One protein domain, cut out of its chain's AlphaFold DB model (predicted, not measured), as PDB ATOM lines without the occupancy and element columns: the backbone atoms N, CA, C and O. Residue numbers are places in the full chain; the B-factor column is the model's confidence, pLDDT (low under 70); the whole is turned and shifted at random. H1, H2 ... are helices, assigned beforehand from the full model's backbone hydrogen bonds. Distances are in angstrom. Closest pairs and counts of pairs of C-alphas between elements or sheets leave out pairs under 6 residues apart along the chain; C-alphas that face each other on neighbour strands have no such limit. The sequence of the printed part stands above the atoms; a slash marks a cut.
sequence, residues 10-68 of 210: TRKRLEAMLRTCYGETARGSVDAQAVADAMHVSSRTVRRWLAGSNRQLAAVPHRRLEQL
ATOM      1  N   THR A  10       2.451   7.906 -19.632       97.00
ATOM      2  CA  THR A  10       1.859   9.222 -19.369       97.00
ATOM      3  C   THR A  10       1.191   9.256 -17.998       97.00
ATOM      4  O   THR A  10       0.848   8.204 -17.454       97.00
ATOM      5  N   ARG A  11       0.928  10.456 -17.465       96.62
ATOM      6  CA  ARG A  11       0.114  10.637 -16.249       96.62
ATOM      7  C   ARG A  11      -1.210   9.874 -16.343       96.62
ATOM      8  O   ARG A  11      -1.563   9.164 -15.410       96.62
ATOM      9  N   LYS A  12      -1.905   9.965 -17.487       96.31
ATOM     10  CA  LYS A  12      -3.187   9.275 -17.719       96.31
ATOM     11  C   LYS A  12      -3.052   7.752 -17.652       96.31
ATOM     12  O   LYS A  12      -3.895   7.098 -17.049       96.31
ATOM     13  N   ARG A  13      -2.005   7.178 -18.259       96.25
ATOM     14  CA  ARG A  13      -1.772   5.724 -18.207       96.25
ATOM     15  C   ARG A  13      -1.398   5.272 -16.795       96.25
ATOM     16  O   ARG A  13      -1.924   4.263 -16.341       96.25
ATOM     17  N   LEU A  14      -0.547   6.027 -16.092       97.00
ATOM     18  CA  LEU A  14      -0.216   5.739 -14.694       97.00
ATOM     19  C   LEU A  14      -1.470   5.779 -13.811       97.00
ATOM     20  O   LEU A  14      -1.684   4.867 -13.026       97.00
ATOM     21  N   GLU A  15      -2.314   6.800 -13.959       96.94
ATOM     22  CA  GLU A  15      -3.578   6.915 -13.228       96.94
ATOM     23  C   GLU A  15      -4.497   5.716 -13.483       96.94
ATOM     24  O   GLU A  15      -4.966   5.104 -12.529       96.94
ATOM     25  N   ALA A  16      -4.721   5.352 -14.749       96.00
ATOM     26  CA  ALA A  16      -5.549   4.203 -15.112       96.00
ATOM     27  C   ALA A  16      -4.997   2.898 -14.515       96.00
ATOM     28  O   ALA A  16      -5.736   2.126 -13.906       96.00
ATOM     29  N   MET A  17      -3.685   2.690 -14.621       96.75
ATOM     30  CA  MET A  17      -3.012   1.540 -14.028       96.75
ATOM     31  C   MET A  17      -3.197   1.511 -12.505       96.75
ATOM     32  O   MET A  17      -3.632   0.491 -11.978       96.75
ATOM     33  N   LEU A  18      -2.956   2.623 -11.796       97.31
ATOM     34  CA  LEU A  18      -3.110   2.677 -10.338       97.31
ATOM     35  C   LEU A  18      -4.554   2.415  -9.905       97.31
ATOM     36  O   LEU A  18      -4.766   1.632  -8.988       97.31
ATOM     37  N   ARG A  19      -5.539   3.002 -10.596       96.25
ATOM     38  CA  ARG A  19      -6.965   2.749 -10.339       96.25
ATOM     39  C   ARG A  19      -7.302   1.266 -10.440       96.25
ATOM     40  O   ARG A  19      -7.942   0.701  -9.562       96.25
ATOM     41  N   THR A  20      -6.837   0.624 -11.508       95.06
ATOM     42  CA  THR A  20      -7.176  -0.779 -11.763       95.06
ATOM     43  C   THR A  20      -6.440  -1.729 -10.825       95.06
ATOM     44  O   THR A  20      -7.046  -2.700 -10.386       95.06
ATOM     45  N   CYS A  21      -5.172  -1.452 -10.495       96.25
ATOM     46  CA  CYS A  21      -4.315  -2.345  -9.712       96.25
ATOM     47  C   CYS A  21      -4.383  -2.124  -8.198       96.25
ATOM     48  O   CYS A  21      -4.122  -3.073  -7.467       96.25
ATOM     49  N   TYR A  22      -4.714  -0.916  -7.731       96.19
ATOM     50  CA  TYR A  22      -4.737  -0.552  -6.306       96.19
ATOM     51  C   TYR A  22      -6.104  -0.062  -5.821       96.19
ATOM     52  O   TYR A  22      -6.286   0.144  -4.626       96.19
ATOM     53  N   GLY A  23      -7.069   0.094  -6.727       94.44
ATOM     54  CA  GLY A  23      -8.428   0.499  -6.398       94.44
ATOM     55  C   GLY A  23      -8.695   1.991  -6.578       94.44
ATOM     56  O   GLY A  23      -7.835   2.805  -6.937       94.44
ATOM     57  N   GLU A  24      -9.957   2.334  -6.345       95.31
ATOM     58  CA  GLU A  24     -10.500   3.669  -6.535       95.31
ATOM     59  C   GLU A  24     -11.195   4.138  -5.262       95.31
ATOM     60  O   GLU A  24     -11.806   3.352  -4.539       95.31
ATOM     61  N   THR A  25     -11.146   5.442  -5.010       94.56
ATOM     62  CA  THR A  25     -11.965   6.060  -3.969       94.56
ATOM     63  C   THR A  25     -13.438   6.053  -4.380       94.56
ATOM     64  O   THR A  25     -13.769   5.923  -5.559       94.56
ATOM     65  N   ALA A  26     -14.342   6.336  -3.438       91.31
ATOM     66  CA  ALA A  26     -15.771   6.508  -3.726       91.31
ATOM     67  C   ALA A  26     -16.077   7.578  -4.800       91.31
ATOM     68  O   ALA A  26     -17.161   7.588  -5.375       91.31
ATOM     69  N   ARG A  27     -15.132   8.486  -5.083       90.56
ATOM     70  CA  ARG A  27     -15.250   9.523  -6.123       90.56
ATOM     71  C   ARG A  27     -14.650   9.099  -7.473       90.56
ATOM     72  O   ARG A  27     -14.559   9.928  -8.373       90.56
ATOM     73  N   GLY A  28     -14.193   7.852  -7.611       90.00
ATOM     74  CA  GLY A  28     -13.594   7.310  -8.837       90.00
ATOM     75  C   GLY A  28     -12.161   7.783  -9.119       90.00
ATOM     76  O   GLY A  28     -11.665   7.641 -10.237       90.00
ATOM     77  N   SER A  29     -11.486   8.387  -8.136       92.50
ATOM     78  CA  SER A  29     -10.064   8.746  -8.237       92.50
ATOM     79  C   SER A  29      -9.179   7.592  -7.769       92.50
ATOM     80  O   SER A  29      -9.639   6.751  -7.006       92.50
ATOM     81  N   VAL A  30      -7.889   7.598  -8.123       96.81
ATOM     82  CA  VAL A  30      -6.898   6.665  -7.545       96.81
ATOM     83  C   VAL A  30      -6.982   6.672  -6.017       96.81
ATOM     84  O   VAL A  30      -6.957   7.751  -5.410       96.81
ATOM     85  N   ASP A  31      -7.027   5.488  -5.404       96.62
ATOM     86  CA  ASP A  31      -6.789   5.345  -3.969       96.62
ATOM     87  C   ASP A  31      -5.293   5.533  -3.670       96.62
ATOM     88  O   ASP A  31      -4.480   4.610  -3.689       96.62
ATOM     89  N   ALA A  32      -4.903   6.787  -3.440       96.81
ATOM     90  CA  ALA A  32      -3.511   7.133  -3.183       96.81
ATOM     91  C   ALA A  32      -2.976   6.550  -1.865       96.81
ATOM     92  O   ALA A  32      -1.756   6.470  -1.729       96.81
ATOM     93  N   GLN A  33      -3.848   6.189  -0.916       96.56
ATOM     94  CA  GLN A  33      -3.434   5.588   0.350       96.56
ATOM     95  C   GLN A  33      -3.081   4.115   0.143       96.56
ATOM     96  O   GLN A  33      -1.983   3.715   0.508       96.56
ATOM     97  N   ALA A  34      -3.921   3.358  -0.570       95.75
ATOM     98  CA  ALA A  34      -3.626   1.967  -0.916       95.75
ATOM     99  C   ALA A  34      -2.294   1.824  -1.681       95.75
ATOM    100  O   ALA A  34      -1.477   0.950  -1.387       95.75
ATOM    101  N   VAL A  35      -2.027   2.733  -2.630       97.00
ATOM    102  CA  VAL A  35      -0.742   2.778  -3.353       97.00
ATOM    103  C   VAL A  35       0.419   3.115  -2.413       97.00
ATOM    104  O   VAL A  35       1.499   2.537  -2.528       97.00
ATOM    105  N   ALA A  36       0.226   4.079  -1.512       97.19
ATOM    106  CA  ALA A  36       1.243   4.523  -0.567       97.19
ATOM    107  C   ALA A  36       1.654   3.404   0.397       97.19
ATOM    108  O   ALA A  36       2.853   3.179   0.576       97.19
ATOM    109  N   ASP A  37       0.675   2.673   0.927       95.56
ATOM    110  CA  ASP A  37       0.875   1.556   1.848       95.56
ATOM    111  C   ASP A  37       1.618   0.408   1.159       95.56
ATOM    112  O   ASP A  37       2.634  -0.066   1.668       95.56
ATOM    113  N   ALA A  38       1.194   0.034  -0.053       92.69
ATOM    114  CA  ALA A  38       1.840  -1.023  -0.831       92.69
ATOM    115  C   ALA A  38       3.289  -0.690  -1.235       92.69
ATOM    116  O   ALA A  38       4.109  -1.587  -1.420       92.69
ATOM    117  N   MET A  39       3.612   0.597  -1.396       93.62
ATOM    118  CA  MET A  39       4.923   1.062  -1.861       93.62
ATOM    119  C   MET A  39       5.824   1.608  -0.750       93.62
ATOM    120  O   MET A  39       6.957   2.019  -1.037       93.62
ATOM    121  N   HIS A  40       5.327   1.639   0.490       95.12
ATOM    122  CA  HIS A  40       5.971   2.256   1.650       95.12
ATOM    123  C   HIS A  40       6.431   3.699   1.375       95.12
ATOM    124  O   HIS A  40       7.587   4.074   1.588       95.12
ATOM    125  N   VAL A  41       5.524   4.523   0.847       97.12
ATOM    126  CA  VAL A  41       5.738   5.962   0.610       97.12
ATOM    127  C   VAL A  41       4.588   6.772   1.200       97.12
ATOM    128  O   VAL A  41       3.592   6.222   1.636       97.12
ATOM    129  N   SER A  42       4.686   8.104   1.195       98.00
ATOM    130  CA  SER A  42       3.545   8.947   1.576       98.00
ATOM    131  C   SER A  42       2.522   9.077   0.440       98.00
ATOM    132  O   SER A  42       2.887   9.180  -0.735       98.00
ATOM    133  N   SER A  43       1.242   9.240   0.775       97.44
ATOM    134  CA  SER A  43       0.173   9.543  -0.196       97.44
ATOM    135  C   SER A  43       0.416  10.864  -0.939       97.44
ATOM    136  O   SER A  43      -0.014  11.041  -2.079       97.44
ATOM    137  N   ARG A  44       1.168  11.806  -0.345       97.81
ATOM    138  CA  ARG A  44       1.643  13.022  -1.030       97.81
ATOM    139  C   ARG A  44       2.622  12.687  -2.159       97.81
ATOM    140  O   ARG A  44       2.538  13.294  -3.224       97.81
ATOM    141  N   THR A  45       3.509  11.712  -1.955       98.06
ATOM    142  CA  THR A  45       4.427  11.216  -2.990       98.06
ATOM    143  C   THR A  45       3.655  10.631  -4.170       98.06
ATOM    144  O   THR A  45       3.950  10.984  -5.312       98.06
ATOM    145  N   VAL A  46       2.626   9.820  -3.905       97.62
ATOM    146  CA  VAL A  46       1.764   9.244  -4.954       97.62
ATOM    147  C   VAL A  46       1.038  10.344  -5.731       97.62
ATOM    148  O   VAL A  46       1.075  10.370  -6.960       97.62
ATOM    149  N   ARG A  47       0.451  11.329  -5.036       96.88
ATOM    150  CA  ARG A  47      -0.184  12.488  -5.689       96.88
ATOM    151  C   ARG A  47       0.799  13.284  -6.548       96.88
ATOM    152  O   ARG A  47       0.421  13.745  -7.618       96.88
ATOM    153  N   ARG A  48       2.064  13.405  -6.126       97.38
ATOM    154  CA  ARG A  48       3.120  14.051  -6.923       97.38
ATOM    155  C   ARG A  48       3.423  13.277  -8.208       97.38
ATOM    156  O   ARG A  48       3.637  13.906  -9.236       97.38
ATOM    157  N   TRP A  49       3.409  11.942  -8.181       97.38
ATOM    158  CA  TRP A  49       3.555  11.131  -9.401       97.38
ATOM    159  C   TRP A  49       2.427  11.373 -10.411       97.38
ATOM    160  O   TRP A  49       2.650  11.279 -11.617       97.38
ATOM    161  N   LEU A  50       1.236  11.713  -9.909       95.94
ATOM    162  CA  LEU A  50       0.035  12.029 -10.681       95.94
ATOM    163  C   LEU A  50      -0.139  13.531 -10.971       95.94
ATOM    164  O   LEU A  50      -1.178  13.926 -11.500       95.94
ATOM    165  N   ALA A  51       0.832  14.383 -10.641       93.62
ATOM    166  CA  ALA A  51       0.754  15.808 -10.946       93.62
ATOM    167  C   ALA A  51       0.892  16.078 -12.458       93.62
ATOM    168  O   ALA A  51       1.426  15.264 -13.211       93.62
ATOM    169  N   GLY A  52       0.427  17.250 -12.895       92.88
ATOM    170  CA  GLY A  52       0.514  17.686 -14.288       92.88
ATOM    171  C   GLY A  52      -0.661  17.235 -15.161       92.88
ATOM    172  O   GLY A  52      -1.711  16.812 -14.680       92.88
ATOM    173  N   SER A  53      -0.492  17.374 -16.473       94.81
ATOM    174  CA  SER A  53      -1.521  17.103 -17.481       94.81
ATOM    175  C   SER A  53      -1.496  15.655 -17.978       94.81
ATOM    176  O   SER A  53      -0.472  14.976 -17.977       94.81
ATOM    177  N   ASN A  54      -2.631  15.182 -18.492       94.88
ATOM    178  CA  ASN A  54      -2.817  13.792 -18.926       94.88
ATOM    179  C   ASN A  54      -1.843  13.308 -20.013       94.88
ATOM    180  O   ASN A  54      -1.583  12.109 -20.094       94.88
ATOM    181  N   ARG A  55      -1.324  14.213 -20.852       94.38
ATOM    182  CA  ARG A  55      -0.402  13.883 -21.956       94.38
ATOM    183  C   ARG A  55       1.071  13.927 -21.545       94.38
ATOM    184  O   ARG A  55       1.914  13.418 -22.282       94.38
ATOM    185  N   GLN A  56       1.389  14.525 -20.396       96.00
ATOM    186  CA  GLN A  56       2.758  14.567 -19.888       96.00
ATOM    187  C   GLN A  56       3.216  13.176 -19.453       96.00
ATOM    188  O   GLN A  56       2.404  12.322 -19.084       96.00
ATOM    189  N   LEU A  57       4.530  12.949 -19.523       95.94
ATOM    190  CA  LEU A  57       5.137  11.760 -18.937       95.94
ATOM    191  C   LEU A  57       4.848  11.742 -17.436       95.94
ATOM    192  O   LEU A  57       4.847  12.788 -16.787       95.94
ATOM    193  N   ALA A  58       4.563  10.558 -16.909       95.31
ATOM    194  CA  ALA A  58       4.314  10.398 -15.491       95.31
ATOM    195  C   ALA A  58       5.566  10.790 -14.693       95.31
ATOM    196  O   ALA A  58       6.678  10.406 -15.043       95.31
ATOM    197  N   ALA A  59       5.381  11.519 -13.590       96.38
ATOM    198  CA  ALA A  59       6.485  11.981 -12.747       96.38
ATOM    199  C   ALA A  59       7.025  10.887 -11.798       96.38
ATOM    200  O   ALA A  59       7.813  11.164 -10.892       96.38
ATOM    201  N   VAL A  60       6.562   9.643 -11.957       96.31
ATOM    202  CA  VAL A  60       7.035   8.492 -11.186       96.31
ATOM    203  C   VAL A  60       8.456   8.112 -11.630       96.31
ATOM    204  O   VAL A  60       8.706   7.981 -12.828       96.31
ATOM    205  N   PRO A  61       9.409   7.914 -10.700       95.75
ATOM    206  CA  PRO A  61      10.729   7.397 -11.050       95.75
ATOM    207  C   PRO A  61      10.637   6.012 -11.698       95.75
ATOM    208  O   PRO A  61       9.835   5.187 -11.263       95.75
ATOM    209  N   HIS A  62      11.508   5.720 -12.665       92.62
ATOM    210  CA  HIS A  62      11.472   4.460 -13.419       92.62
ATOM    211  C   HIS A  62      11.477   3.212 -12.518       92.62
ATOM    212  O   HIS A  62      10.579   2.383 -12.621       92.62
ATOM    213  N   ARG A  63      12.381   3.153 -11.533       93.19
ATOM    214  CA  ARG A  63      12.441   2.054 -10.553       93.19
ATOM    215  C   ARG A  63      11.153   1.888  -9.735       93.19
ATOM    216  O   ARG A  63      10.794   0.783  -9.349       93.19
ATOM    217  N   ARG A  64      10.447   2.987  -9.438       95.00
ATOM    218  CA  ARG A  64       9.159   2.930  -8.722       95.00
ATOM    219  C   ARG A  64       8.043   2.432  -9.626       95.00
ATOM    220  O   ARG A  64       7.178   1.705  -9.160       95.00
ATOM    221  N   LEU A  65       8.087   2.788 -10.903       94.94
ATOM    222  CA  LEU A  65       7.157   2.276 -11.897       94.94
ATOM    223  C   LEU A  65       7.307   0.760 -12.091       94.94
ATOM    224  O   LEU A  65       6.296   0.068 -12.135       94.94
ATOM    225  N   GLU A  66       8.532   0.235 -12.141       93.44
ATOM    226  CA  GLU A  66       8.773  -1.217 -12.189       93.44
ATOM    227  C   GLU A  66       8.172  -1.927 -10.974       93.44
ATOM    228  O   GLU A  66       7.408  -2.871 -11.130       93.44
ATOM    229  N   GLN A  67       8.431  -1.416  -9.767       93.69
ATOM    230  CA  GLN A  67       7.877  -1.963  -8.522       93.69
ATOM    231  C   GLN A  67       6.340  -1.923  -8.455       93.69
ATOM    232  O   GLN A  67       5.736  -2.802  -7.853       93.69
ATOM    233  N   LEU A  68       5.703  -0.912  -9.058       94.56
ATOM    234  CA  LEU A  68       4.240  -0.807  -9.137       94.56
ATOM    235  C   LEU A  68       3.623  -1.813 -10.124       94.56
ATOM    236  O   LEU A  68       2.455  -2.175 -10.005       94.56
TER     237      LEU A  68
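What this domain is: This is residues 10 to 68 of the 210 residues of an uncharacterized protein of Rhodococcus wratislaviensis (UniProt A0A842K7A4). Four short helices make a small rounded body: H1, the longest, and H3 run opposite ways as two sides, with H2 across one end. Residues 50 to 61 loop round the other end and lead to H4, near H1. The 59 printed residues hold H1, H2, H3, H4 in that order, all helix by class; the whole is compact, radius of gyration of the C-alphas 10.3 A, spans 25 by 24 by 18 A.

Where its parts are: H1, residues 11 to 22, spans 15.7 A from C-alpha 11 at (0.114, 10.637, -16.249). H2 is residues 32 to 39, 10.5 A; H3, 43 to 49, 9.9 A. H4, 62 to 68, 9.9 A, ends at (4.240, -0.807, -9.137).

How they stand to each other: With residues 18 to 22 alone, H1 only just touches H2, with 3 pairs of C-alphas within 8 A, the closest Tyr 22 and Val 35, 6.0 A; they are about perpendicular, 74 degrees. H2 touches H3, closest C-alphas Ala 36 and Ser 43, 5.1 A. H3 and H4 are apart. In the four helices every O i to N i+4 pair is within hydrogen-bond range.

The domain as a whole: The printed part has no cut. The H3 to H4 link is long. No printed residue is under 70.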